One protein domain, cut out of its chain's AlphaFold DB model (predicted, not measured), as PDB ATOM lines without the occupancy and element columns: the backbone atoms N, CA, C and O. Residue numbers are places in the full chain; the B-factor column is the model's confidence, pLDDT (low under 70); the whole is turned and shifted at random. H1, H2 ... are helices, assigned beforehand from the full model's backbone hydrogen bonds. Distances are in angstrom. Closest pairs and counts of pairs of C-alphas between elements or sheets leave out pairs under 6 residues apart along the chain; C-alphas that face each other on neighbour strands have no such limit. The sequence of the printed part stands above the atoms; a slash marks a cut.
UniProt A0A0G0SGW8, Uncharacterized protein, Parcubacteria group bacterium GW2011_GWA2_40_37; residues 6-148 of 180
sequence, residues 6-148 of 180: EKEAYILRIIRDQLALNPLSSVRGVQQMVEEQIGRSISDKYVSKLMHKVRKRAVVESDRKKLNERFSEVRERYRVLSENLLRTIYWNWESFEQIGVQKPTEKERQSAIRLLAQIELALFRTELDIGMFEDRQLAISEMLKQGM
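What this domain is: This is residues 6 to 148 of the 180 residues of an uncharacterized protein of Parcubacteria group bacterium GW2011_GWA2_40_37 (UniProt A0A0G0SGW8). One very long helix, H3, makes the spine of a rod, with two shorter helices, H1 and H2, crossing it at its first end. Beyond the last residues of H3 the small helix H4 makes the turn and H5 folds back, its residues 108 to 116 side by side with residues 82 to 89 of H3, and residues 133 to 148, of which 133 to 145 belong to H6, stick out sideways from the rod. The printed part has 143 residues, with six named helices in the order H1 to H6 and no named strand; the class is all helix. The whole is extended, with a radius of gyration of the C-alphas of 25.8 A and spans of 78 by 37 by 23 A.

How they stand to each other: H3, residues 44 to 89, is the hub, touching three helices. H1, residues 6 to 21, touches it with residues 12 to 16 alone, about perpendicular at 79 degrees; their closest C-alphas, of Arg 16 and Val 54, are 6.4 A apart. H2, residues 27 to 38, touches H3 about perpendicular at 85 degrees, with the C-alphas of Val 27 and Ser 48 closest at 6.0 A. H1 and H2 touch at a steep tilt of 52 degrees, opposite ways, with the C-alphas of Ile 15 and Val 30 closest at 6.8 A. H5, residues 106 to 129, touches H3 at a shallow tilt of 12 degrees, opposite ways, through its residues 108 to 116 and residues 82 to 89 of H3; the closest C-alphas, of Ile 89 and Arg 109, are 5.1 A apart. The helix packing is mostly crossed, with 1 of 4 touching pairs at a shallow tilt. H4, residues 93 to 99, is close to H3 but not clearly touching, with the C-alphas of Arg 87 and Ser 95 closest at 7.6 A. H6, residues 132 to 145, is close to H5 but not clearly touching, with the C-alphas of Glu 127 and Phe 133 closest at 7.3 A. H6 is only just apart from H3, at 8.3 A. In each of the six helices every O i to N i+4 pair is within hydrogen-bond range.

Where its parts are: H3 is 65.0 A long, from C-alpha 44 at (257.405, 142.958, 165.068) to C-alpha 89 at (245.865, 179.312, 112.461). H5 measures 34.9 A, H1 23.2 A, H6 19.7 A, H2 16.3 A and H4 10.3 A. H1 begins at C-alpha 6, (267.579, 159.075, 159.524), and H6 ends at C-alpha 145, (272.110, 170.832, 145.540).

The domain as a whole: The two C-alphas farthest apart, of Ser 41 and Trp 93, are 78.7 A apart. The printed part has no cut and no long link; the link from H4 to H5 is short, and the other four are tight. The mean pLDDT of the printed part is 79.5, with residues 95, 97, 99 and 131 to 148 under 70.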
ATOM      1  N   GLU A   6     266.467 159.657 160.289       73.38
ATOM      2  CA  GLU A   6     267.579 159.075 159.524       73.38
ATOM      3  C   GLU A   6     267.706 157.556 159.721       73.38
ATOM      4  O   GLU A   6     267.926 156.810 158.767       73.38
ATOM      5  N   LYS A   7     267.493 157.065 160.949       80.00
ATOM      6  CA  LYS A   7     267.533 155.627 161.250       80.00
ATOM      7  C   LYS A   7     266.326 154.896 160.675       80.00
ATOM      8  O   LYS A   7     266.465 153.765 160.220       80.00
ATOM      9  N   GLU A   8     265.156 155.536 160.648       82.19
ATOM     10  CA  GLU A   8     263.979 154.973 159.975       82.19
ATOM     11  C   GLU A   8     264.206 154.855 158.460       82.19
ATOM     12  O   GLU A   8     263.850 153.834 157.875       82.19
ATOM     13  N   ALA A   9     264.835 155.851 157.823       83.62
ATOM     14  CA  ALA A   9     265.165 155.794 156.398       83.62
ATOM     15  C   ALA A   9     266.139 154.648 156.068       83.62
ATOM     16  O   ALA A   9     265.937 153.936 155.083       83.62
ATOM     17  N   TYR A  10     267.142 154.425 156.922       86.31
ATOM     18  CA  TYR A  10     268.070 153.301 156.796       86.31
ATOM     19  C   TYR A  10     267.359 151.943 156.923       86.31
ATOM     20  O   TYR A  10     267.494 151.095 156.043       86.31
ATOM     21  N   ILE A  11     266.510 151.772 157.946       85.94
ATOM     22  CA  ILE A  11     265.689 150.559 158.122       85.94
ATOM     23  C   ILE A  11     264.784 150.331 156.903       85.94
ATOM     24  O   ILE A  11     264.670 149.213 156.408       85.94
ATOM     25  N   LEU A  12     264.144 151.387 156.391       87.88
ATOM     26  CA  LEU A  12     263.279 151.298 155.213       87.88
ATOM     27  C   LEU A  12     264.034 150.835 153.965       87.88
ATOM     28  O   LEU A  12     263.462 150.088 153.174       87.88
ATOM     29  N   ARG A  13     265.290 151.262 153.788       86.81
ATOM     30  CA  ARG A  13     266.139 150.821 152.677       86.81
ATOM     31  C   ARG A  13     266.435 149.327 152.771       86.81
ATOM     32  O   ARG A  13     266.170 148.609 151.818       86.81
ATOM     33  N   ILE A  14     266.851 148.856 153.942       87.31
ATOM     34  CA  ILE A  14     267.131 147.436 154.195       87.31
ATOM     35  C   ILE A  14     265.890 146.567 153.942       87.31
ATOM     36  O   ILE A  14     265.949 145.563 153.236       87.31
ATOM     37  N   ILE A  15     264.738 146.980 154.484       87.25
ATOM     38  CA  ILE A  15     263.468 146.271 154.284       87.25
ATOM     39  C   ILE A  15     263.086 146.249 152.799       87.25
ATOM     40  O   ILE A  15     262.585 145.237 152.313       87.25
ATOM     41  N   ARG A  16     263.304 147.352 152.070       86.69
ATOM     42  CA  ARG A  16     263.042 147.430 150.629       86.69
ATOM     43  C   ARG A  16     263.933 146.466 149.850       86.69
ATOM     44  O   ARG A  16     263.400 145.716 149.040       86.69
ATOM     45  N   ASP A  17     265.235 146.473 150.108       85.81
ATOM     46  CA  ASP A  17     266.200 145.625 149.404       85.81
ATOM     47  C   ASP A  17     265.882 144.141 149.644       85.81
ATOM     48  O   ASP A  17     265.831 143.345 148.705       85.81
ATOM     49  N   GLN A  18     265.518 143.777 150.877       84.06
ATOM     50  CA  GLN A  18     265.107 142.410 151.190       84.06
ATOM     51  C   GLN A  18     263.780 142.009 150.544       84.06
ATOM     52  O   GLN A  18     263.653 140.890 150.055       84.06
ATOM     53  N   LEU A  19     262.787 142.903 150.522       83.44
ATOM     54  CA  LEU A  19     261.515 142.649 149.843       83.44
ATOM     55  C   LEU A  19     261.680 142.541 148.321       83.44
ATOM     56  O   LEU A  19     260.900 141.835 147.687       83.44
ATOM     57  N   ALA A  20     262.669 143.229 147.743       80.88
ATOM     58  CA  ALA A  20     263.002 143.118 146.328       80.88
ATOM     59  C   ALA A  20     263.635 141.756 145.998       80.88
ATOM     60  O   ALA A  20     263.296 141.164 144.977       80.88
ATOM     61  N   LEU A  21     264.505 141.241 146.876       83.38
ATOM     62  CA  LEU A  21     265.116 139.916 146.725       83.38
ATOM     63  C   LEU A  21     264.122 138.779 147.006       83.38
ATOM     64  O   LEU A  21     264.093 137.792 146.279       83.38
ATOM     65  N   ASN A  22     263.303 138.916 148.053       82.25
ATOM     66  CA  ASN A  22     262.384 137.885 148.533       82.25
ATOM     67  C   ASN A  22     261.009 138.487 148.890       82.25
ATOM     68  O   ASN A  22     260.737 138.780 150.059       82.25
ATOM     69  N   PRO A  23     260.080 138.625 147.927       79.00
ATOM     70  CA  PRO A  23     258.803 139.319 148.143       79.00
ATOM     71  C   PRO A  23     257.861 138.626 149.145       79.00
ATOM     72  O   PRO A  23     256.985 139.274 149.731       79.00
ATOM     73  N   LEU A  24     258.051 137.322 149.377       81.94
ATOM     74  CA  LEU A  24     257.272 136.495 150.310       81.94
ATOM     75  C   LEU A  24     257.902 136.388 151.711       81.94
ATOM     76  O   LEU A  24     257.459 135.577 152.522       81.94
ATOM     77  N   SER A  25     258.921 137.198 152.018       84.06
ATOM     78  CA  SER A  25     259.569 137.197 153.333       84.06
ATOM     79  C   SER A  25     258.560 137.460 154.459       84.06
ATOM     80  O   SER A  25     257.795 138.431 154.410       84.06
ATOM     81  N   SER A  26     258.580 136.616 155.493       88.44
ATOM     82  CA  SER A  26     257.751 136.791 156.688       88.44
ATOM     83  C   SER A  26     258.220 137.993 157.516       88.44
ATOM     84  O   SER A  26     259.395 138.358 157.484       88.44
ATOM     85  N   VAL A  27     257.311 138.598 158.292       86.50
ATOM     86  CA  VAL A  27     257.643 139.758 159.146       86.50
ATOM     87  C   VAL A  27     258.768 139.415 160.127       86.50
ATOM     88  O   VAL A  27     259.716 140.182 160.248       86.50
ATOM     89  N   ARG A  28     258.731 138.212 160.713       86.56
ATOM     90  CA  ARG A  28     259.781 137.708 161.610       86.56
ATOM     91  C   ARG A  28     261.141 137.564 160.929       86.56
ATOM     92  O   ARG A  28     262.149 137.912 161.529       86.56
ATOM     93  N   GLY A  29     261.179 137.078 159.686       85.44
ATOM     94  CA  GLY A  29     262.435 136.957 158.938       85.44
ATOM     95  C   GLY A  29     263.042 138.322 158.607       85.44
ATOM     96  O   GLY A  29     264.250 138.511 158.703       85.44
ATOM     97  N   VAL A  30     262.196 139.305 158.285       86.12
ATOM     98  CA  VAL A  30     262.638 140.691 158.084       86.12
ATOM     99  C   VAL A  30     263.083 141.320 159.405       86.12
ATOM    100  O   VAL A  30     264.082 142.030 159.422       86.12
ATOM    101  N   GLN A  31     262.387 141.044 160.511       88.44
ATOM    102  CA  GLN A  31     262.770 141.513 161.840       88.44
ATOM    103  C   GLN A  31     264.170 141.017 162.210       88.44
ATOM    104  O   GLN A  31     265.022 141.849 162.489       88.44
ATOM    105  N   GLN A  32     264.424 139.704 162.155       88.31
ATOM    106  CA  GLN A  32     265.727 139.125 162.506       88.31
ATOM    107  C   GLN A  32     266.870 139.767 161.715       88.31
ATOM    108  O   GLN A  32     267.851 140.209 162.298       88.31
ATOM    109  N   MET A  33     266.697 139.924 160.404       86.38
ATOM    110  CA  MET A  33     267.712 140.537 159.547       86.38
ATOM    111  C   MET A  33     267.948 142.024 159.871       86.38
ATOM    112  O   MET A  33     269.088 142.488 159.909       86.38
ATOM    113  N   VAL A  34     266.888 142.787 160.155       86.38
ATOM    114  CA  VAL A  34     267.030 144.194 160.563       86.38
ATOM    115  C   VAL A  34     267.693 144.299 161.944       86.38
ATOM    116  O   VAL A  34     268.503 145.202 162.167       86.38
ATOM    117  N   GLU A  35     267.384 143.387 162.867       89.12
ATOM    118  CA  GLU A  35     268.013 143.320 164.190       89.12
ATOM    119  C   GLU A  35     269.502 142.960 164.093       89.12
ATOM    120  O   GLU A  35     270.310 143.595 164.770       89.12
ATOM    121  N   GLU A  36     269.879 142.028 163.211       88.44
ATOM    122  CA  GLU A  36     271.273 141.667 162.916       88.44
ATOM    123  C   GLU A  36     272.078 142.862 162.391       88.44
ATOM    124  O   GLU A  36     273.192 143.111 162.847       88.44
ATOM    125  N   GLN A  37     271.509 143.652 161.475       83.88
ATOM    126  CA  GLN A  37     272.216 144.791 160.883       83.88
ATOM    127  C   GLN A  37     272.315 146.017 161.799       83.88
ATOM    128  O   GLN A  37     273.212 146.843 161.634       83.88
ATOM    129  N   ILE A  38     271.386 146.178 162.745       82.69
ATOM    130  CA  ILE A  38     271.315 147.361 163.622       82.69
ATOM    131  C   ILE A  38     271.838 147.050 165.031       82.69
ATOM    132  O   ILE A  38     272.127 147.971 165.803       82.69
ATOM    133  N   GLY A  39     271.973 145.767 165.379       81.12
ATOM    134  CA  GLY A  39     272.390 145.300 166.699       81.12
ATOM    135  C   GLY A  39     271.398 145.664 167.806       81.12
ATOM    136  O   GLY A  39     271.793 145.865 168.954       81.12
ATOM    137  N   ARG A  40     270.113 145.849 167.472       81.44
ATOM    138  CA  ARG A  40     269.059 146.255 168.418       81.44
ATOM    139  C   ARG A  40     267.762 145.537 168.114       81.44
ATOM    140  O   ARG A  40     267.398 145.432 166.950       81.44
ATOM    141  N   SER A  41     267.036 145.161 169.165       83.38
ATOM    142  CA  SER A  41     265.710 144.567 169.031       83.38
ATOM    143  C   SER A  41     264.679 145.586 168.547       83.38
ATOM    144  O   SER A  41     264.662 146.750 168.966       83.38
ATOM    145  N   ILE A  42     263.804 145.146 167.646       84.12
ATOM    146  CA  ILE A  42     262.745 145.960 167.056       84.12
ATOM    147  C   ILE A  42     261.423 145.214 167.190       84.12
ATOM    148  O   ILE A  42     261.332 144.014 166.989       84.12
ATOM    149  N   SER A  43     260.355 145.941 167.520       87.69
ATOM    150  CA  SER A  43     259.028 145.335 167.611       87.69
ATOM    151  C   SER A  43     258.539 144.838 166.249       87.69
ATOM    152  O   SER A  43     258.489 145.600 165.282       87.69
ATOM    153  N   ASP A  44     258.042 143.603 166.224       86.00
ATOM    154  CA  ASP A  44     257.405 142.958 165.068       86.00
ATOM    155  C   ASP A  44     256.266 143.830 164.478       86.00
ATOM    156  O   ASP A  44     256.127 144.013 163.266       86.00
ATOM    157  N   LYS A  45     255.502 144.513 165.348       88.00
ATOM    158  CA  LYS A  45     254.434 145.452 164.950       88.00
ATOM    159  C   LYS A  45     254.976 146.674 164.200       88.00
ATOM    160  O   LYS A  45     254.310 147.196 163.305       88.00
ATOM    161  N   TYR A  46     256.169 147.144 164.561       88.19
ATOM    162  CA  TYR A  46     256.818 148.272 163.894       88.19
ATOM    163  C   TYR A  46     257.373 147.861 162.526       88.19
ATOM    164  O   TYR A  46     257.114 148.555 161.543       88.19
ATOM    165  N   VAL A  47     258.035 146.702 162.436       86.75
ATOM    166  CA  VAL A  47     258.525 146.143 161.162       86.75
ATOM    167  C   VAL A  47     257.369 145.913 160.190       86.75
ATOM    168  O   VAL A  47     257.431 146.373 159.052       86.75
ATOM    169  N   SER A  48     256.263 145.320 160.652       88.38
ATOM    170  CA  SER A  48     255.051 145.130 159.842       88.38
ATOM    171  C   SER A  48     254.511 146.452 159.273       88.38
ATOM    172  O   SER A  48     254.211 146.555 158.079       88.38
ATOM    173  N   LYS A  49     254.477 147.517 160.089       91.44
ATOM    174  CA  LYS A  49     254.075 148.859 159.638       91.44
ATOM    175  C   LYS A  49     255.020 149.414 158.566       91.44
ATOM    176  O   LYS A  49     254.549 150.000 157.589       91.44
ATOM    177  N   LEU A  50     256.333 149.238 158.726       88.69
ATOM    178  CA  LEU A  50     257.324 149.685 157.741       88.69
ATOM    179  C   LEU A  50     257.241 148.882 156.440       88.69
ATOM    180  O   LEU A  50     257.229 149.482 155.368       88.69
ATOM    181  N   MET A  51     257.084 147.559 156.509       86.81
ATOM    182  CA  MET A  51     256.856 146.712 155.332       86.81
ATOM    183  C   MET A  51     255.607 147.149 154.564       86.81
ATOM    184  O   MET A  51     255.648 147.287 153.341       86.81
ATOM    185  N   HIS A  52     254.505 147.433 155.266       87.75
ATOM    186  CA  HIS A  52     253.290 147.947 154.634       87.75
ATOM    187  C   HIS A  52     253.527 149.310 153.964       87.75
ATOM    188  O   HIS A  52     253.086 149.529 152.836       87.75
ATOM    189  N   LYS A  53     254.284 150.208 154.609       88.38
ATOM    190  CA  LYS A  53     254.677 151.511 154.048       88.38
ATOM    191  C   LYS A  53     255.513 151.353 152.771       88.38
ATOM    192  O   LYS A  53     255.248 152.057 151.800       88.38
ATOM    193  N   VAL A  54     256.470 150.420 152.743       86.75
ATOM    194  CA  VAL A  54     257.286 150.108 151.554       86.75
ATOM    195  C   VAL A  54     256.418 149.559 150.422       86.75
ATOM    196  O   VAL A  54     256.481 150.075 149.310       86.75
ATOM    197  N   ARG A  55     255.552 148.575 150.703       84.50
ATOM    198  CA  ARG A  55     254.650 147.990 149.694       84.50
ATOM    199  C   ARG A  55     253.678 149.019 149.123       84.50
ATOM    200  O   ARG A  55     253.515 149.094 147.911       84.50
ATOM    201  N   LYS A  56     253.075 149.851 149.978       84.75
ATOM    202  CA  LYS A  56     252.167 150.920 149.544       84.75
ATOM    203  C   LYS A  56     252.876 151.922 148.631       84.75
ATOM    204  O   LYS A  56     252.313 152.302 147.614       84.75
ATOM    205  N   ARG A  57     254.113 152.314 148.962       83.06
ATOM    206  CA  ARG A  57     254.927 153.182 148.094       83.06
ATOM    207  C   ARG A  57     255.221 152.529 146.747       83.06
ATOM    208  O   ARG A  57     254.994 153.170 145.735       83.06
ATOM    209  N   ALA A  58     255.628 151.261 146.731       77.50
ATOM    210  CA  ALA A  58     255.920 150.545 145.489       77.50
ATOM    211  C   ALA A  58     254.700 150.442 144.552       77.50
ATOM    212  O   ALA A  58     254.838 150.588 143.341       77.50
ATOM    213  N   VAL A  59     253.497 150.230 145.102       77.38
ATOM    214  CA  VAL A  59     252.247 150.235 144.319       77.38
ATOM    215  C   VAL A  59     251.983 151.620 143.729       77.38
ATOM    216  O   VAL A  59     251.778 151.736 142.527       77.38
ATOM    217  N   VAL A  60     252.071 152.671 144.549       77.12
ATOM    218  CA  VAL A  60     251.863 154.056 144.094       77.12
ATOM    219  C   VAL A  60     252.888 154.464 143.030       77.12
ATOM    220  O   VAL A  60     252.517 155.079 142.036       77.12
ATOM    221  N   GLU A  61     254.162 154.104 143.198       76.94
ATOM    222  CA  GLU A  61     255.227 154.368 142.220       76.94
ATOM    223  C   GLU A  61     254.984 153.621 140.898       76.94
ATOM    224  O   GLU A  61     255.153 154.195 139.823       76.94
ATOM    225  N   SER A  62     254.531 152.364 140.958       72.56
ATOM    226  CA  SER A  62     254.164 151.575 139.774       72.56
ATOM    227  C   SER A  62     252.975 152.181 139.022       72.56
ATOM    228  O   SER A  62     253.014 152.312 137.796       72.56
ATOM    229  N   ASP A  63     251.942 152.616 139.745       75.69
ATOM    230  CA  ASP A  63     250.773 153.269 139.155       75.69
ATOM    231  C   ASP A  63     251.139 154.627 138.541       75.69
ATOM    232  O   ASP A  63     250.745 154.911 137.409       75.69
ATOM    233  N   ARG A  64     251.974 155.429 139.222       75.06
ATOM    234  CA  ARG A  64     252.539 156.673 138.669       75.06
ATOM    235  C   ARG A  64     253.337 156.411 137.393       75.06
ATOM    236  O   ARG A  64     253.167 157.132 136.414       75.06
ATOM    237  N   LYS A  65     254.163 155.359 137.353       74.94
ATOM    238  CA  LYS A  65     254.934 155.004 136.152       74.94
ATOM    239  C   LYS A  65     254.023 154.674 134.965       74.94
ATOM    240  O   LYS A  65     254.230 155.211 133.880       74.94
ATOM    241  N   LYS A  66     252.976 153.872 135.179       79.38
ATOM    242  CA  LYS A  66     251.972 153.567 134.142       79.38
ATOM    243  C   LYS A  66     251.210 154.812 133.684       79.38
ATOM    244  O   LYS A  66     250.895 154.938 132.502       79.38
ATOM    245  N   LEU A  67     250.897 155.727 134.603       77.88
ATOM    246  CA  LEU A  67     250.278 157.010 134.266       77.88
ATOM    247  C   LEU A  67     251.212 157.877 133.416       77.88
ATOM    248  O   LEU A  67     250.758 158.425 132.419       77.88
ATOM    249  N   ASN A  68     252.504 157.937 133.743       77.88
ATOM    250  CA  ASN A  68     253.499 158.679 132.965       77.88
ATOM    251  C   ASN A  68     253.664 158.117 131.543       77.88
ATOM    252  O   ASN A  68     253.739 158.889 130.589       77.88
ATOM    253  N   GLU A  69     253.672 156.790 131.383       79.81
ATOM    254  CA  GLU A  69     253.708 156.133 130.065       79.81
ATOM    255  C   GLU A  69     252.484 156.522 129.221       79.81
ATOM    256  O   GLU A  69     252.627 157.016 128.101       79.81
ATOM    257  N   ARG A  70     251.277 156.421 129.795       76.81
ATOM    258  CA  ARG A  70     250.033 156.855 129.131       76.81
ATOM    259  C   ARG A  70     250.025 158.350 128.821       76.81
ATOM    260  O   ARG A  70     249.545 158.759 127.768       76.81
ATOM    261  N   PHE A  71     250.545 159.173 129.725       81.81
ATOM    262  CA  PHE A  71     250.620 160.614 129.530       81.81
ATOM    263  C   PHE A  71     251.569 160.978 128.380       81.81
ATOM    264  O   PHE A  71     251.265 161.866 127.586       81.81
ATOM    265  N   SER A  72     252.674 160.245 128.234       81.19
ATOM    266  CA  SER A  72     253.590 160.386 127.099       81.19
ATOM    267  C   SER A  72     252.890 160.104 125.764       81.19
ATOM    268  O   SER A  72     253.015 160.886 124.824       81.19
ATOM    269  N   GLU A  73     252.079 159.043 125.691       81.19
ATOM    270  CA  GLU A  73     251.271 158.752 124.496       81.19
ATOM    271  C   GLU A  73     250.260 159.867 124.192       81.19
ATOM    272  O   GLU A  73     250.091 160.266 123.037       81.19
ATOM    273  N   VAL A  74     249.586 160.392 125.221       81.88
ATOM    274  CA  VAL A  74     248.638 161.508 125.078       81.88
ATOM    275  C   VAL A  74     249.348 162.766 124.582       81.88
ATOM    276  O   VAL A  74     248.818 163.446 123.704       81.88
ATOM    277  N   ARG A  75     250.557 163.058 125.077       82.50
ATOM    278  CA  ARG A  75     251.357 164.202 124.626       82.50
ATOM    279  C   ARG A  75     251.738 164.079 123.150       82.50
ATOM    280  O   ARG A  75     251.679 165.074 122.435       82.50
ATOM    281  N   GLU A  76     252.067 162.881 122.673       80.94
ATOM    282  CA  GLU A  76     252.391 162.683 121.257       80.94
ATOM    283  C   GLU A  76     251.159 162.841 120.356       80.94
ATOM    284  O   GLU A  76     251.214 163.514 119.326       80.94
ATOM    285  N   ARG A  77     250.000 162.318 120.778       80.31
ATOM    286  CA  ARG A  77     248.725 162.569 120.079       80.31
ATOM    287  C   ARG A  77     248.384 164.055 120.058       80.31
ATOM    288  O   ARG A  77     247.917 164.568 119.040       80.31
ATOM    289  N   TYR A  78     248.637 164.746 121.167       85.06
ATOM    290  CA  TYR A  78     248.465 166.186 121.253       85.06
ATOM    291  C   TYR A  78     249.392 166.936 120.296       85.06
ATOM    292  O   TYR A  78     248.910 167.831 119.616       85.06
ATOM    293  N   ARG A  79     250.673 166.560 120.194       85.25
ATOM    294  CA  ARG A  79     251.631 167.198 119.275       85.25
ATOM    295  C   ARG A  79     251.103 167.230 117.840       85.25
ATOM    296  O   ARG A  79     251.137 168.264 117.187       85.25
ATOM    297  N   VAL A  80     250.555 166.112 117.369       84.81
ATOM    298  CA  VAL A  80     249.979 166.029 116.018       84.81
ATOM    299  C   VAL A  80     248.729 166.911 115.884       84.81
ATOM    300  O   VAL A  80     248.544 167.596 114.879       84.81
ATOM    301  N   LEU A  81     247.860 166.924 116.900       83.31
ATOM    302  CA  LEU A  81     246.659 167.768 116.918       83.31
ATOM    303  C   LEU A  81     246.996 169.263 116.953       83.31
ATOM    304  O   LEU A  81     246.379 170.040 116.223       83.31
ATOM    305  N   SER A  82     247.966 169.671 117.767       84.94
ATOM    306  CA  SER A  82     248.398 171.062 117.874       84.94
ATOM    307  C   SER A  82     249.071 171.530 116.591       84.94
ATOM    308  O   SER A  82     248.754 172.620 116.126       84.94
ATOM    309  N   GLU A  83     249.893 170.698 115.948       85.75
ATOM    310  CA  GLU A  83     250.451 170.986 114.620       85.75
ATOM    311  C   GLU A  83     249.353 171.234 113.581       85.75
ATOM    312  O   GLU A  83     249.421 172.203 112.823       85.75
ATOM    313  N   ASN A  84     248.297 170.418 113.575       83.69
ATOM    314  CA  ASN A  84     247.168 170.610 112.666       83.69
ATOM    315  C   ASN A  84     246.386 171.899 112.962       83.69
ATOM    316  O   ASN A  84     246.022 172.630 112.039       83.69
ATOM    317  N   LEU A  85     246.148 172.219 114.238       84.56
ATOM    318  CA  LEU A  85     245.497 173.474 114.624       84.56
ATOM    319  C   LEU A  85     246.362 174.686 114.266       84.56
ATOM    320  O   LEU A  85     245.847 175.659 113.722       84.56
ATOM    321  N   LEU A  86     247.674 174.615 114.493       87.75
ATOM    322  CA  LEU A  86     248.625 175.668 114.142       87.75
ATOM    323  C   LEU A  86     248.671 175.915 112.635       87.75
ATOM    324  O   LEU A  86     248.705 177.071 112.227       87.75
ATOM    325  N   ARG A  87     248.593 174.870 111.806       83.94
ATOM    326  CA  ARG A  87     248.482 175.014 110.343       83.94
ATOM    327  C   ARG A  87     247.211 175.750 109.926       83.94
ATOM    328  O   ARG A  87     247.256 176.586 109.030       83.94
ATOM    329  N   THR A  88     246.089 175.498 110.599       83.69
ATOM    330  CA  THR A  88     244.839 176.245 110.373       83.69
ATOM    331  C   THR A  88     244.968 177.705 110.819       83.69
ATOM    332  O   THR A  88     244.487 178.620 110.149       83.69
ATOM    333  N   ILE A  89     245.650 177.957 111.940       85.81
ATOM    334  CA  ILE A  89     245.865 179.312 112.461       85.81
ATOM    335  C   ILE A  89     246.772 180.110 111.516       85.81
ATOM    336  O   ILE A  89     246.389 181.182 111.045       85.81
ATOM    337  N   TYR A  90     247.928 179.549 111.178       86.75
ATOM    338  CA  TYR A  90     248.979 180.157 110.364       86.75
ATOM    339  C   TYR A  90     248.947 179.681 108.910       86.75
ATOM    340  O   TYR A  90     249.989 179.448 108.303       86.75
ATOM    341  N   TRP A  91     247.748 179.533 108.345       84.56
ATOM    342  CA  TRP A  91     247.593 179.080 106.965       84.56
ATOM    343  C   TRP A  91     248.395 179.949 105.983       84.56
ATOM    344  O   TRP A  91     248.280 181.180 105.997       84.56
ATOM    345  N   ASN A  92     249.162 179.296 105.108       81.25
ATOM    346  CA  ASN A  92     249.904 179.900 104.003       81.25
ATOM    347  C   ASN A  92     249.593 179.170 102.679       81.25
ATOM    348  O   ASN A  92     249.061 178.060 102.676       81.25
ATOM    349  N   TRP A  93     249.921 179.795 101.544       70.75
ATOM    350  CA  TRP A  93     249.667 179.209 100.219       70.75
ATOM    351  C   TRP A  93     250.434 177.892 100.001       70.75
ATOM    352  O   TRP A  93     249.903 176.951  99.421       70.75
ATOM    353  N   GLU A  94     251.634 177.773 100.573       72.94
ATOM    354  CA  GLU A  94     252.432 176.540 100.546       72.94
ATOM    355  C   GLU A  94     251.719 175.354 101.229       72.94
ATOM    356  O   GLU A  94     251.827 174.217 100.773       72.94
ATOM    357  N   SER A  95     250.924 175.603 102.278       66.62
ATOM    358  CA  SER A  95     250.126 174.567 102.959       66.62
ATOM    359  C   SER A  95     249.011 174.006 102.074       66.62
ATOM    360  O   SER A  95     248.610 172.850 102.241       66.62
ATOM    361  N   PHE A  96     248.501 174.805 101.133       71.12
ATOM    362  CA  PHE A  96     247.504 174.354 100.164       71.12
ATOM    363  C   PHE A  96     248.131 173.413  99.130       71.12
ATOM    364  O   PHE A  96     247.572 172.353  98.863       71.12
ATOM    365  N   GLU A  97     249.316 173.745  98.618       67.62
ATOM    366  CA  GLU A  97     250.019 172.923  97.623       67.62
ATOM    367  C   GLU A  97     250.545 171.600  98.198       67.62
ATOM    368  O   GLU A  97     250.516 170.579  97.515       67.62
ATOM    369  N   GLN A  98     250.987 171.586  99.459       71.19
ATOM    370  CA  GLN A  98     251.584 170.392 100.068       71.19
ATOM    371  C   GLN A  98     250.558 169.406 100.650       71.19
ATOM    372  O   GLN A  98     250.803 168.202 100.654       71.19
ATOM    373  N   ILE A  99     249.443 169.899 101.206       67.75
ATOM    374  CA  ILE A  99     248.529 169.090 102.042       67.75
ATOM    375  C   ILE A  99     247.062 169.224 101.582       67.75
ATOM    376  O   ILE A  99     246.200 168.466 102.025       67.75
ATOM    377  N   GLY A 100     246.750 170.159 100.678       73.00
ATOM    378  CA  GLY A 100     245.387 170.374 100.177       73.00
ATOM    379  C   GLY A 100     244.459 171.095 101.162       73.00
ATOM    380  O   GLY A 100     243.238 171.028 101.022       73.00
ATOM    381  N   VAL A 101     245.006 171.777 102.176       74.06
ATOM    382  CA  VAL A 101     244.201 172.483 103.185       74.06
ATOM    383  C   VAL A 101     243.658 173.781 102.594       74.06
ATOM    384  O   VAL A 101     244.415 174.720 102.337       74.06
ATOM    385  N   GLN A 102     242.339 173.845 102.387       78.88
ATOM    386  CA  GLN A 102     241.660 175.060 101.929       78.88
ATOM    387  C   GLN A 102     241.850 176.215 102.918       78.88
ATOM    388  O   GLN A 102     242.006 176.005 104.121       78.88
ATOM    389  N   LYS A 103     241.819 177.449 102.399       85.50
ATOM    390  CA  LYS A 103     241.957 178.654 103.218       85.50
ATOM    391  C   LYS A 103     240.845 178.696 104.278       85.50
ATOM    392  O   LYS A 103     239.677 178.783 103.897       85.50
ATOM    393  N   PRO A 104     241.187 178.692 105.576       86.62
ATOM    394  CA  PRO A 104     240.193 178.710 106.633       86.62
ATOM    395  C   PRO A 104     239.505 180.071 106.723       86.62
ATOM    396  O   PRO A 104     240.098 181.128 106.475       86.62
ATOM    397  N   THR A 105     238.242 180.040 107.124       91.44
ATOM    398  CA  THR A 105     237.456 181.232 107.442       91.44
ATOM    399  C   THR A 105     237.965 181.851 108.746       91.44
ATOM    400  O   THR A 105     238.414 181.150 109.650       91.44
ATOM    401  N   GLU A 106     237.825 183.169 108.920       86.81
ATOM    402  CA  GLU A 106     238.257 183.857 110.149       86.81
ATOM    403  C   GLU A 106     237.614 183.265 111.424       86.81
ATOM    404  O   GLU A 106     238.261 183.131 112.463       86.81
ATOM    405  N   LYS A 107     236.356 182.810 111.334       89.81
ATOM    406  CA  LYS A 107     235.668 182.096 112.424       89.81
ATOM    407  C   LYS A 107     236.330 180.761 112.778       89.81
ATOM    408  O   LYS A 107     236.411 180.411 113.956       89.81
ATOM    409  N   GLU A 108     236.794 180.018 111.780       87.12
ATOM    410  CA  GLU A 108     237.473 178.731 111.970       87.12
ATOM    411  C   GLU A 108     238.847 178.949 112.596       87.12
ATOM    412  O   GLU A 108     239.191 178.271 113.560       87.12
ATOM    413  N   ARG A 109     239.577 179.974 112.143       87.88
ATOM    414  CA  ARG A 109     240.849 180.394 112.741       87.88
ATOM    415  C   ARG A 109     240.689 180.756 114.218       87.88
ATOM    416  O   ARG A 109     241.415 180.234 115.059       87.88
ATOM    417  N   GLN A 110     239.707 181.589 114.562       89.56
ATOM    418  CA  GLN A 110     239.432 181.940 115.962       89.56
ATOM    419  C   GLN A 110     239.025 180.724 116.804       89.56
ATOM    420  O   GLN A 110     239.414 180.616 117.968       89.56
ATOM    421  N   SER A 111     238.264 179.794 116.224       89.25
ATOM    422  CA  SER A 111     237.868 178.558 116.905       89.25
ATOM    423  C   SER A 111     239.068 177.639 117.142       89.25
ATOM    424  O   SER A 111     239.205 177.096 118.235       89.25
ATOM    425  N   ALA A 112     239.981 177.537 116.172       88.38
ATOM    426  CA  ALA A 112     241.222 176.780 116.298       88.38
ATOM    427  C   ALA A 112     242.127 177.337 117.408       88.38
ATOM    428  O   ALA A 112     242.636 176.560 118.211       88.38
ATOM    429  N   ILE A 113     242.262 178.667 117.519       87.94
ATOM    430  CA  ILE A 113     243.018 179.310 118.611       87.94
ATOM    431  C   ILE A 113     242.417 178.949 119.974       87.94
ATOM    432  O   ILE A 113     243.139 178.567 120.893       87.94
ATOM    433  N   ARG A 114     241.087 179.047 120.114       88.69
ATOM    434  CA  ARG A 114     240.405 178.709 121.374       88.69
ATOM    435  C   ARG A 114     240.583 177.241 121.740       88.69
ATOM    436  O   ARG A 114     240.847 176.947 122.901       88.69
ATOM    437  N   LEU A 115     240.446 176.339 120.769       89.12
ATOM    438  CA  LEU A 115     240.632 174.904 120.980       89.12
ATOM    439  C   LEU A 115     242.066 174.584 121.391       89.12
ATOM    440  O   LEU A 115     242.260 173.849 122.354       89.12
ATOM    441  N   LEU A 116     243.060 175.180 120.728       88.25
ATOM    442  CA  LEU A 116     244.463 175.013 121.092       88.25
ATOM    443  C   LEU A 116     244.700 175.429 122.551       88.25
ATOM    444  O   LEU A 116     245.177 174.623 123.345       88.25
ATOM    445  N   ALA A 117     244.253 176.628 122.934       84.94
ATOM    446  CA  ALA A 117     244.395 177.128 124.302       84.94
ATOM    447  C   ALA A 117     243.671 176.249 125.344       84.94
ATOM    448  O   ALA A 117     244.184 176.024 126.439       84.94
ATOM    449  N   GLN A 118     242.481 175.730 125.024       88.50
ATOM    450  CA  GLN A 118     241.747 174.827 125.916       88.50
ATOM    451  C   GLN A 118     242.484 173.506 126.134       88.50
ATOM    452  O   GLN A 118     242.533 173.019 127.264       88.50
ATOM    453  N   ILE A 119     243.061 172.937 125.074       86.38
ATOM    454  CA  ILE A 119     243.804 171.682 125.174       86.38
ATOM    455  C   ILE A 119     245.107 171.892 125.955       86.38
ATOM    456  O   ILE A 119     245.423 171.075 126.816       86.38
ATOM    457  N   GLU A 120     245.819 173.003 125.739       84.69
ATOM    458  CA  GLU A 120     247.013 173.355 126.521       84.69
ATOM    459  C   GLU A 120     246.706 173.492 128.013       84.69
ATOM    460  O   GLU A 120     247.403 172.916 128.849       84.69
ATOM    461  N   LEU A 121     245.624 174.195 128.360       84.56
ATOM    462  CA  LEU A 121     245.193 174.331 129.751       84.56
ATOM    463  C   LEU A 121     244.788 172.989 130.364       84.56
ATOM    464  O   LEU A 121     245.084 172.737 131.533       84.56
ATOM    465  N   ALA A 122     244.109 172.131 129.601       82.88
ATOM    466  CA  ALA A 122     243.737 170.799 130.061       82.88
ATOM    467  C   ALA A 122     244.978 169.936 130.318       82.88
ATOM    468  O   ALA A 122     245.080 169.337 131.387       82.88
ATOM    469  N   LEU A 123     245.946 169.939 129.397       84.44
ATOM    470  CA  LEU A 123     247.217 169.236 129.568       84.44
ATOM    471  C   LEU A 123     247.969 169.742 130.794       84.44
ATOM    472  O   LEU A 123     248.344 168.945 131.648       84.44
ATOM    473  N   PHE A 124     248.110 171.056 130.936       80.81
ATOM    474  CA  PHE A 124     248.776 171.653 132.087       80.81
ATOM    475  C   PHE A 124     248.125 171.248 133.419       80.81
ATOM    476  O   PHE A 124     248.822 170.872 134.360       80.81
ATOM    477  N   ARG A 125     246.788 171.251 133.500       77.56
ATOM    478  CA  ARG A 125     246.062 170.766 134.686       77.56
ATOM    479  C   ARG A 125     246.339 169.292 134.958       77.56
ATOM    480  O   ARG A 125     246.656 168.938 136.084       77.56
ATOM    481  N   THR A 126     246.298 168.449 133.930       81.19
ATOM    482  CA  THR A 126     246.609 167.026 134.103       81.19
ATOM    483  C   THR A 126     248.060 166.781 134.526       81.19
ATOM    484  O   THR A 126     248.306 165.898 135.341       81.19
ATOM    485  N   GLU A 127     249.023 167.584 134.059       78.62
ATOM    486  CA  GLU A 127     250.415 167.516 134.525       78.62
ATOM    487  C   GLU A 127     250.552 167.886 136.010       78.62
ATOM    488  O   GLU A 127     251.349 167.269 136.724       78.62
ATOM    489  N   LEU A 128     249.770 168.866 136.480       77.12
ATOM    490  CA  LEU A 128     249.690 169.221 137.899       77.12
ATOM    491  C   LEU A 128     249.085 168.082 138.727       77.12
ATOM    492  O   LEU A 128     249.685 167.684 139.723       77.12
ATOM    493  N   ASP A 129     247.961 167.513 138.288       74.38
ATOM    494  CA  ASP A 129     247.244 166.452 139.012       74.38
ATOM    495  C   ASP A 129     248.054 165.148 139.117       74.38
ATOM    496  O   ASP A 129     247.984 164.438 140.120       74.38
ATOM    497  N   ILE A 130     248.860 164.831 138.098       72.62
ATOM    498  CA  ILE A 130     249.757 163.662 138.102       72.62
ATOM    499  C   ILE A 130     250.954 163.880 139.049       72.62
ATOM    500  O   ILE A 130     251.635 162.922 139.424       72.62
ATOM    501  N   GLY A 131     251.212 165.119 139.477       69.62
ATOM    502  CA  GLY A 131     252.349 165.452 140.330       69.62
ATOM    503  C   GLY A 131     253.684 165.426 139.583       69.62
ATOM    504  O   GLY A 131     254.735 165.357 140.215       69.62
ATOM    505  N   MET A 132     253.682 165.523 138.243       65.56
ATOM    506  CA  MET A 132     254.922 165.572 137.444       65.56
ATOM    507  C   MET A 132     255.837 166.740 137.844       65.56
ATOM    508  O   MET A 132     257.051 166.695 137.635       65.56
ATOM    509  N   PHE A 133     255.265 167.798 138.421       60.50
ATOM    510  CA  PHE A 133     256.019 168.938 138.926       60.50
ATOM    511  C   PHE A 133     256.674 168.685 140.290       60.50
ATOM    512  O   PHE A 133     257.688 169.319 140.557       60.50
ATOM    513  N   GLU A 134     256.182 167.749 141.110       61.47
ATOM    514  CA  GLU A 134     256.852 167.358 142.365       61.47
ATOM    515  C   GLU A 134     258.202 166.698 142.055       61.47
ATOM    516  O   GLU A 134     259.233 167.084 142.605       61.47
ATOM    517  N   ASP A 135     258.212 165.769 141.093       58.62
ATOM    518  CA  ASP A 135     259.419 165.055 140.667       58.62
ATOM    519  C   ASP A 135     260.397 165.982 139.925       58.62
ATOM    520  O   ASP A 135     261.607 165.893 140.127       58.62
ATOM    521  N   ARG A 136     259.900 166.931 139.112       54.06
ATOM    522  CA  ARG A 136     260.751 167.960 138.485       54.06
ATOM    523  C   ARG A 136     261.311 168.946 139.500       54.06
ATOM    524  O   ARG A 136     262.461 169.334 139.356       54.06
ATOM    525  N   GLN A 137     260.549 169.352 140.514       53.38
ATOM    526  CA  GLN A 137     261.064 170.200 141.591       53.38
ATOM    527  C   GLN A 137     262.107 169.465 142.427       53.38
ATOM    528  O   GLN A 137     263.116 170.068 142.775       53.38
ATOM    529  N   LEU A 138     261.911 168.173 142.699       56.47
ATOM    530  CA  LEU A 138     262.915 167.337 143.349       56.47
ATOM    531  C   LEU A 138     264.168 167.215 142.485       56.47
ATOM    532  O   LEU A 138     265.242 167.523 142.987       56.47
ATOM    533  N   ALA A 139     264.039 166.909 141.193       55.62
ATOM    534  CA  ALA A 139     265.162 166.844 140.258       55.62
ATOM    535  C   ALA A 139     265.888 168.193 140.126       55.62
ATOM    536  O   ALA A 139     267.108 168.242 140.208       55.62
ATOM    537  N   ILE A 140     265.158 169.306 140.006       54.66
ATOM    538  CA  ILE A 140     265.728 170.660 139.995       54.66
ATOM    539  C   ILE A 140     266.399 170.958 141.338       54.66
ATOM    540  O   ILE A 140     267.492 171.505 141.356       54.66
ATOM    541  N   SER A 141     265.804 170.573 142.469       54.25
ATOM    542  CA  SER A 141     266.395 170.778 143.795       54.25
ATOM    543  C   SER A 141     267.633 169.912 144.029       54.25
ATOM    544  O   SER A 141     268.568 170.360 144.681       54.25
ATOM    545  N   GLU A 142     267.672 168.695 143.487       56.34
ATOM    546  CA  GLU A 142     268.832 167.807 143.510       56.34
ATOM    547  C   GLU A 142     269.930 168.337 142.586       56.34
ATOM    548  O   GLU A 142     271.081 168.392 143.010       56.34
ATOM    549  N   MET A 143     269.589 168.848 141.398       47.72
ATOM    550  CA  MET A 143     270.526 169.541 140.503       47.72
ATOM    551  C   MET A 143     271.057 170.848 141.116       47.72
ATOM    552  O   MET A 143     272.245 171.143 141.006       47.72
ATOM    553  N   LEU A 144     270.215 171.609 141.823       52.19
ATOM    554  CA  LEU A 144     270.616 172.810 142.565       52.19
ATOM    555  C   LEU A 144     271.522 172.460 143.755       52.19
ATOM    556  O   LEU A 144     272.504 173.158 143.998       52.19
ATOM    557  N   LYS A 145     271.245 171.359 144.468       54.62
ATOM    558  CA  LYS A 145     272.110 170.832 145.540       54.62
ATOM    559  C   LYS A 145     273.435 170.272 145.014       54.62
ATOM    560  O   LYS A 145     274.423 170.308 145.739       54.62
ATOM    561  N   GLN A 146     273.462 169.777 143.776       52.75
ATOM    562  CA  GLN A 146     274.668 169.308 143.084       52.75
ATOM    563  C   GLN A 146     275.544 170.448 142.531       52.75
ATOM    564  O   GLN A 146     276.631 170.184 142.027       52.75
ATOM    565  N   GLY A 147     275.134 171.712 142.698       50.97
ATOM    566  CA  GLY A 147     276.053 172.849 142.658       50.97
ATOM    567  C   GLY A 147     276.531 173.288 141.275       50.97
ATOM    568  O   GLY A 147     277.705 173.603 141.134       50.97
ATOM    569  N   MET A 148     275.654 173.382 140.269       47.28
ATOM    570  CA  MET A 148     275.968 174.103 139.023       47.28
ATOM    571  C   MET A 148     274.755 174.836 138.444       47.28
ATOM    572  O   MET A 148     274.233 174.453 137.403       47.28
TER     573      MET A 148